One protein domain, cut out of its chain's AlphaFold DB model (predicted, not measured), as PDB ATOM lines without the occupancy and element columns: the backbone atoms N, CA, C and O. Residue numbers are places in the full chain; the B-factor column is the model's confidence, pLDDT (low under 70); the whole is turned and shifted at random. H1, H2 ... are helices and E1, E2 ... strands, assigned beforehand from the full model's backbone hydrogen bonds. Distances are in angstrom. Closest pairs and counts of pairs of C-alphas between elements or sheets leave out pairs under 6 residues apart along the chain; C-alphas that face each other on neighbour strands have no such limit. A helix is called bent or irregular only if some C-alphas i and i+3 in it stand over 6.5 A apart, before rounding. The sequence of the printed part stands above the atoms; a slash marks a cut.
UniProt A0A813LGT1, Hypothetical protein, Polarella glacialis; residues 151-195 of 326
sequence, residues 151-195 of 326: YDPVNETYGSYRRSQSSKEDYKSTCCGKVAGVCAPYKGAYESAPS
ATOM      1  N   TYR A 151     173.668 161.240 148.522       90.44
ATOM      2  CA  TYR A 151     174.343 162.271 147.742       90.44
ATOM      3  C   TYR A 151     175.657 162.657 148.422       90.44
ATOM      4  O   TYR A 151     175.691 162.907 149.631       90.44
ATOM      5  N   ASP A 152     176.726 162.709 147.635       88.75
ATOM      6  CA  ASP A 152     178.042 163.190 148.016       88.75
ATOM      7  C   ASP A 152     178.231 164.618 147.489       88.75
ATOM      8  O   ASP A 152     178.474 164.792 146.295       88.75
ATOM      9  N   PRO A 153     178.159 165.642 148.354       87.31
ATOM     10  CA  PRO A 153     178.271 167.031 147.926       87.31
ATOM     11  C   PRO A 153     179.693 167.436 147.525       87.31
ATOM     12  O   PRO A 153     179.850 168.473 146.900       87.31
ATOM     13  N   VAL A 154     180.723 166.663 147.892       88.31
ATOM     14  CA  VAL A 154     182.118 166.994 147.546       88.31
ATOM     15  C   VAL A 154     182.415 166.615 146.102       88.31
ATOM     16  O   VAL A 154     183.045 167.374 145.379       88.31
ATOM     17  N   ASN A 155     181.958 165.430 145.697       86.94
ATOM     18  CA  ASN A 155     182.148 164.923 144.340       86.94
ATOM     19  C   ASN A 155     180.939 165.196 143.436       86.94
ATOM     20  O   ASN A 155     180.960 164.800 142.278       86.94
ATOM     21  N   GLU A 156     179.874 165.791 143.978       88.06
ATOM     22  CA  GLU A 156     178.602 166.045 143.290       88.06
ATOM     23  C   GLU A 156     177.999 164.780 142.655       88.06
ATOM     24  O   GLU A 156     177.430 164.794 141.565       88.06
ATOM     25  N   THR A 157     178.116 163.647 143.356       87.25
ATOM     26  CA  THR A 157     177.652 162.341 142.865       87.25
ATOM     27  C   THR A 157     176.603 161.726 143.772       87.25
ATOM     28  O   THR A 157     176.595 161.904 144.988       87.25
ATOM     29  N   TYR A 158     175.718 160.934 143.181       90.56
ATOM     30  CA  TYR A 158     174.743 160.137 143.916       90.56
ATOM     31  C   TYR A 158     175.204 158.688 144.078       90.56
ATOM     32  O   TYR A 158     176.059 158.181 143.354       90.56
ATOM     33  N   GLY A 159     174.565 157.992 145.013       91.44
ATOM     34  CA  GLY A 159     174.807 156.583 145.299       91.44
ATOM     35  C   GLY A 159     175.727 156.355 146.493       91.44
ATOM     36  O   GLY A 159     175.918 155.205 146.884       91.44
ATOM     37  N   SER A 160     176.254 157.416 147.109       92.69
ATOM     38  CA  SER A 160     177.056 157.326 148.330       92.69
ATOM     39  C   SER A 160     176.602 158.331 149.387       92.69
ATOM     40  O   SER A 160     176.009 159.359 149.077       92.69
ATOM     41  N   TYR A 161     176.818 157.997 150.657       92.50
ATOM     42  CA  TYR A 161     176.429 158.829 151.793       92.50
ATOM     43  C   TYR A 161     177.504 158.785 152.882       92.50
ATOM     44  O   TYR A 161     178.044 157.714 153.174       92.50
ATOM     45  N   ARG A 162     177.800 159.941 153.492       92.44
ATOM     46  CA  ARG A 162     178.760 160.061 154.601       92.44
ATOM     47  C   ARG A 162     178.159 159.493 155.886       92.44
ATOM     48  O   ARG A 162     177.152 159.993 156.380       92.44
ATOM     49  N   ARG A 163     178.800 158.476 156.459       92.44
ATOM     50  CA  ARG A 163     178.332 157.774 157.662       92.44
ATOM     51  C   ARG A 163     178.986 158.380 158.902       92.44
ATOM     52  O   ARG A 163     180.080 157.987 159.291       92.44
ATOM     53  N   SER A 164     178.297 159.329 159.534       87.75
ATOM     54  CA  SER A 164     178.834 160.115 160.658       87.75
ATOM     55  C   SER A 164     179.171 159.305 161.914       87.75
ATOM     56  O   SER A 164     179.925 159.785 162.748       87.75
ATOM     57  N   GLN A 165     178.609 158.103 162.063       89.94
ATOM     58  CA  GLN A 165     178.864 157.217 163.207       89.94
ATOM     59  C   GLN A 165     180.048 156.261 162.980       89.94
ATOM     60  O   GLN A 165     180.303 155.383 163.801       89.94
ATOM     61  N   SER A 166     180.758 156.380 161.854       90.44
ATOM     62  CA  SER A 166     181.970 155.601 161.603       90.44
ATOM     63  C   SER A 166     183.177 156.233 162.288       90.44
ATOM     64  O   SER A 166     183.343 157.448 162.255       90.44
ATOM     65  N   SER A 167     184.063 155.405 162.847       88.94
ATOM     66  CA  SER A 167     185.364 155.848 163.368       88.94
ATOM     67  C   SER A 167     186.345 156.271 162.271       88.94
ATOM     68  O   SER A 167     187.369 156.883 162.560       88.94
ATOM     69  N   LYS A 168     186.052 155.929 161.013       91.00
ATOM     70  CA  LYS A 168     186.840 156.331 159.854       91.00
ATOM     71  C   LYS A 168     186.429 157.742 159.441       91.00
ATOM     72  O   LYS A 168     185.271 157.972 159.087       91.00
ATOM     73  N   GLU A 169     187.390 158.658 159.464       85.56
ATOM     74  CA  GLU A 169     187.199 160.019 158.968       85.56
ATOM     75  C   GLU A 169     186.710 159.991 157.513       85.56
ATOM     76  O   GLU A 169     187.172 159.190 156.702       85.56
ATOM     77  N   ASP A 170     185.701 160.812 157.216       85.12
ATOM     78  CA  ASP A 170     185.076 160.929 155.893       85.12
ATOM     79  C   ASP A 170     184.632 159.618 155.238       85.12
ATOM     80  O   ASP A 170     184.520 159.512 154.015       85.12
ATOM     81  N   TYR A 171     184.275 158.624 156.053       92.06
ATOM     82  CA  TYR A 171     183.762 157.365 155.541       92.06
ATOM     83  C   TYR A 171     182.432 157.547 154.807       92.06
ATOM     84  O   TYR A 171     181.403 157.921 155.386       92.06
ATOM     85  N   LYS A 172     182.454 157.229 153.513       93.25
ATOM     86  CA  LYS A 172     181.284 157.170 152.638       93.25
ATOM     87  C   LYS A 172     181.013 155.721 152.268       93.25
ATOM     88  O   LYS A 172     181.939 154.953 152.013       93.25
ATOM     89  N   SER A 173     179.741 155.346 152.218       93.50
ATOM     90  CA  SER A 173     179.334 154.022 151.749       93.50
ATOM     91  C   SER A 173     178.146 154.099 150.803       93.50
ATOM     92  O   SER A 173     177.443 155.112 150.744       93.50
ATOM     93  N   THR A 174     177.935 153.019 150.054       94.56
ATOM     94  CA  THR A 174     176.844 152.887 149.091       94.56
ATOM     95  C   THR A 174     175.483 153.131 149.740       94.56
ATOM     96  O   THR A 174     175.181 152.613 150.819       94.56
ATOM     97  N   CYS A 175     174.638 153.912 149.072       94.00
ATOM     98  CA  CYS A 175     173.329 154.307 149.567       94.00
ATOM     99  C   CYS A 175     172.352 154.509 148.394       94.00
ATOM    100  O   CYS A 175     172.547 155.413 147.586       94.00
ATOM    101  N   CYS A 176     171.288 153.716 148.251       94.88
ATOM    102  CA  CYS A 176     170.876 152.593 149.099       94.88
ATOM    103  C   CYS A 176     171.709 151.318 148.861       94.88
ATOM    104  O   CYS A 176     171.788 150.826 147.735       94.88
ATOM    105  N   GLY A 177     172.250 150.719 149.929       93.31
ATOM    106  CA  GLY A 177     173.016 149.469 149.835       93.31
ATOM    107  C   GLY A 177     172.204 148.279 149.305       93.31
ATOM    108  O   GLY A 177     172.710 147.506 148.496       93.31
ATOM    109  N   LYS A 178     170.922 148.152 149.687       93.25
ATOM    110  CA  LYS A 178     170.049 147.075 149.184       93.25
ATOM    111  C   LYS A 178     169.775 147.216 147.693       93.25
ATOM    112  O   LYS A 178     169.897 146.229 146.976       93.25
ATOM    113  N   VAL A 179     169.418 148.419 147.238       91.44
ATOM    114  CA  VAL A 179     169.162 148.679 145.813       91.44
ATOM    115  C   VAL A 179     170.430 148.419 145.011       91.44
ATOM    116  O   VAL A 179     170.386 147.668 144.047       91.44
ATOM    117  N   ALA A 180     171.579 148.930 145.460       91.56
ATOM    118  CA  ALA A 180     172.851 148.670 144.795       91.56
ATOM    119  C   ALA A 180     173.191 147.173 144.730       91.56
ATOM    120  O   ALA A 180     173.605 146.696 143.679       91.56
ATOM    121  N   GLY A 181     172.972 146.423 145.814       90.50
ATOM    122  CA  GLY A 181     173.187 144.974 145.838       90.50
ATOM    123  C   GLY A 181     172.267 144.216 144.879       90.50
ATOM    124  O   GLY A 181     172.726 143.316 144.183       90.50
ATOM    125  N   VAL A 182     170.990 144.606 144.791       89.19
ATOM    126  CA  VAL A 182     170.046 144.037 143.815       89.19
ATOM    127  C   VAL A 182     170.456 144.399 142.388       89.19
ATOM    128  O   VAL A 182     170.412 143.539 141.520       89.19
ATOM    129  N   CYS A 183     170.896 145.634 142.138       87.62
ATOM    130  CA  CYS A 183     171.297 146.107 140.813       87.62
ATOM    131  C   CYS A 183     172.661 145.569 140.344       87.62
ATOM    132  O   CYS A 183     172.905 145.530 139.141       87.62
ATOM    133  N   ALA A 184     173.548 145.158 141.254       87.50
ATOM    134  CA  ALA A 184     174.913 144.728 140.942       87.50
ATOM    135  C   ALA A 184     175.017 143.630 139.860       87.50
ATOM    136  O   ALA A 184     175.771 143.841 138.907       87.50
ATOM    137  N   PRO A 185     174.279 142.500 139.921       84.06
ATOM    138  CA  PRO A 185     174.344 141.481 138.869       84.06
ATOM    139  C   PRO A 185     173.881 142.008 137.504       84.06
ATOM    140  O   PRO A 185     174.512 141.714 136.491       84.06
ATOM    141  N   TYR A 186     172.833 142.838 137.468       85.44
ATOM    142  CA  TYR A 186     172.346 143.459 136.231       85.44
ATOM    143  C   TYR A 186     173.384 144.409 135.642       85.44
ATOM    144  O   TYR A 186     173.658 144.372 134.448       85.44
ATOM    145  N   LYS A 187     174.013 145.226 136.491       85.31
ATOM    146  CA  LYS A 187     175.090 146.119 136.073       85.31
ATOM    147  C   LYS A 187     176.265 145.331 135.489       85.31
ATOM    148  O   LYS A 187     176.703 145.650 134.391       85.31
ATOM    149  N   GLY A 188     176.706 144.262 136.151       84.00
ATOM    150  CA  GLY A 188     177.774 143.404 135.628       84.00
ATOM    151  C   GLY A 188     177.408 142.717 134.305       84.00
ATOM    152  O   GLY A 188     178.230 142.631 133.391       84.00
ATOM    153  N   ALA A 189     176.159 142.266 134.151       82.12
ATOM    154  CA  ALA A 189     175.672 141.716 132.887       82.12
ATOM    155  C   ALA A 189     175.670 142.774 131.770       82.12
ATOM    156  O   ALA A 189     176.159 142.505 130.674       82.12
ATOM    157  N   TYR A 190     175.203 143.990 132.062       84.19
ATOM    158  CA  TYR A 190     175.219 145.111 131.125       84.19
ATOM    159  C   TYR A 190     176.646 145.507 130.714       84.19
ATOM    160  O   TYR A 190     176.937 145.622 129.529       84.19
ATOM    161  N   GLU A 191     177.557 145.662 131.676       84.44
ATOM    162  CA  GLU A 191     178.953 146.045 131.425       84.44
ATOM    163  C   GLU A 191     179.732 144.971 130.660       84.44
ATOM    164  O   GLU A 191     180.626 145.292 129.881       84.44
ATOM    165  N   SER A 192     179.383 143.693 130.838       82.94
ATOM    166  CA  SER A 192     180.020 142.593 130.107       82.94
ATOM    167  C   SER A 192     179.417 142.334 128.722       82.94
ATOM    168  O   SER A 192     180.088 141.720 127.888       82.94
ATOM    169  N   ALA A 193     178.201 142.816 128.435       83.44
ATOM    170  CA  ALA A 193     177.510 142.590 127.161       83.44
ATOM    171  C   ALA A 193     178.321 143.021 125.918       83.44
ATOM    172  O   ALA A 193     178.404 142.225 124.980       83.44
ATOM    173  N   PRO A 194     179.003 144.187 125.895       82.25
ATOM    174  CA  PRO A 194     179.823 144.598 124.754       82.25
ATOM    175  C   PRO A 194     180.934 143.613 124.382       82.25
ATOM    176  O   PRO A 194     181.279 143.504 123.216       82.25
ATOM    177  N   SER A 195     181.484 142.852 125.336       83.25
ATOM    178  CA  SER A 195     182.546 141.868 125.045       83.25
ATOM    179  C   SER A 195     182.051 140.631 124.276       83.25
ATOM    180  O   SER A 195     182.849 139.841 123.766       83.25
TER     181      SER A 195
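This is residues 151 to 195 of the 326 residues of the protein "Hypothetical protein" of Polarella glacialis (UniProt A0A813LGT1). Picture a small head of loops round a short two-stranded hairpin, E1 and E2, with one long helix, H1, leading away from it; residues 181 to 195 of H1 stick out free as an arm. The head begins with a small loop, residues 151 to 158, that folds back on itself, and a second loop joins the two strands. The printed part has 45 residues, with two named strands and one named helix in the order E1, E2, H1; the sheet has the order E1 - E2 and is antiparallel, and the class is mixed, helices and strands. The whole is loose, with a radius of gyration of the C-alphas of 13.5 A, and elongated, spanning 39 by 20 by 15 A, with the helical arm making much of the length.

Start at C-alpha 151, at (174.343, 162.271, 147.742); here residues 151 to 152 pair with residues 157 to 158, antiparallel, in stretches too short to be named. Go on to C-alpha 160 at (177.056, 157.326, 148.330), where E1 begins; it covers residues 160 to 162. Past a short link of 9 residues you reach E2, residues 172 to 174. After a tight link of 2 residues, find C-alpha 177 at (173.016, 149.469, 149.835): from there H1, residues 177 to 195, runs 27.6 A to C-alpha 195 at (182.546, 141.868, 125.045).

Look first at the hairpin of E1 and E2, antiparallel neighbours with 146 degrees between their N-to-C directions. The C-alphas of Ser 160 and Thr 174 face each other at 4.5 A, and those of Arg 162 and Lys 172 at 4.3 A. Across the pair, N 161 and O 173 are within hydrogen-bond range at 3.0 A, and N 173 and O 161 at 3.1 A. Now move to H1: its closest C-alpha pair with E2 is that of Thr 174 and Ala 180, 7.2 A apart, while E1 and H1 are apart. H1 has a kink of 40 degrees near residue 184 and is irregular, with C-alphas 182 and 185 at 7.0 A. Within H1, 11 of 15 O i to N i+4 pairs are within hydrogen-bond range.

The two C-alphas farthest apart are those of Gln 165 and Ser 195, at 41.3 A. Leave out residues 181 to 195, which stand free, and you find a body of 30 residues spanning 25 by 21 by 8 A. The printed part has no cut and no long link. The mean pLDDT of the printed part is 88.8, and no printed residue is under 70.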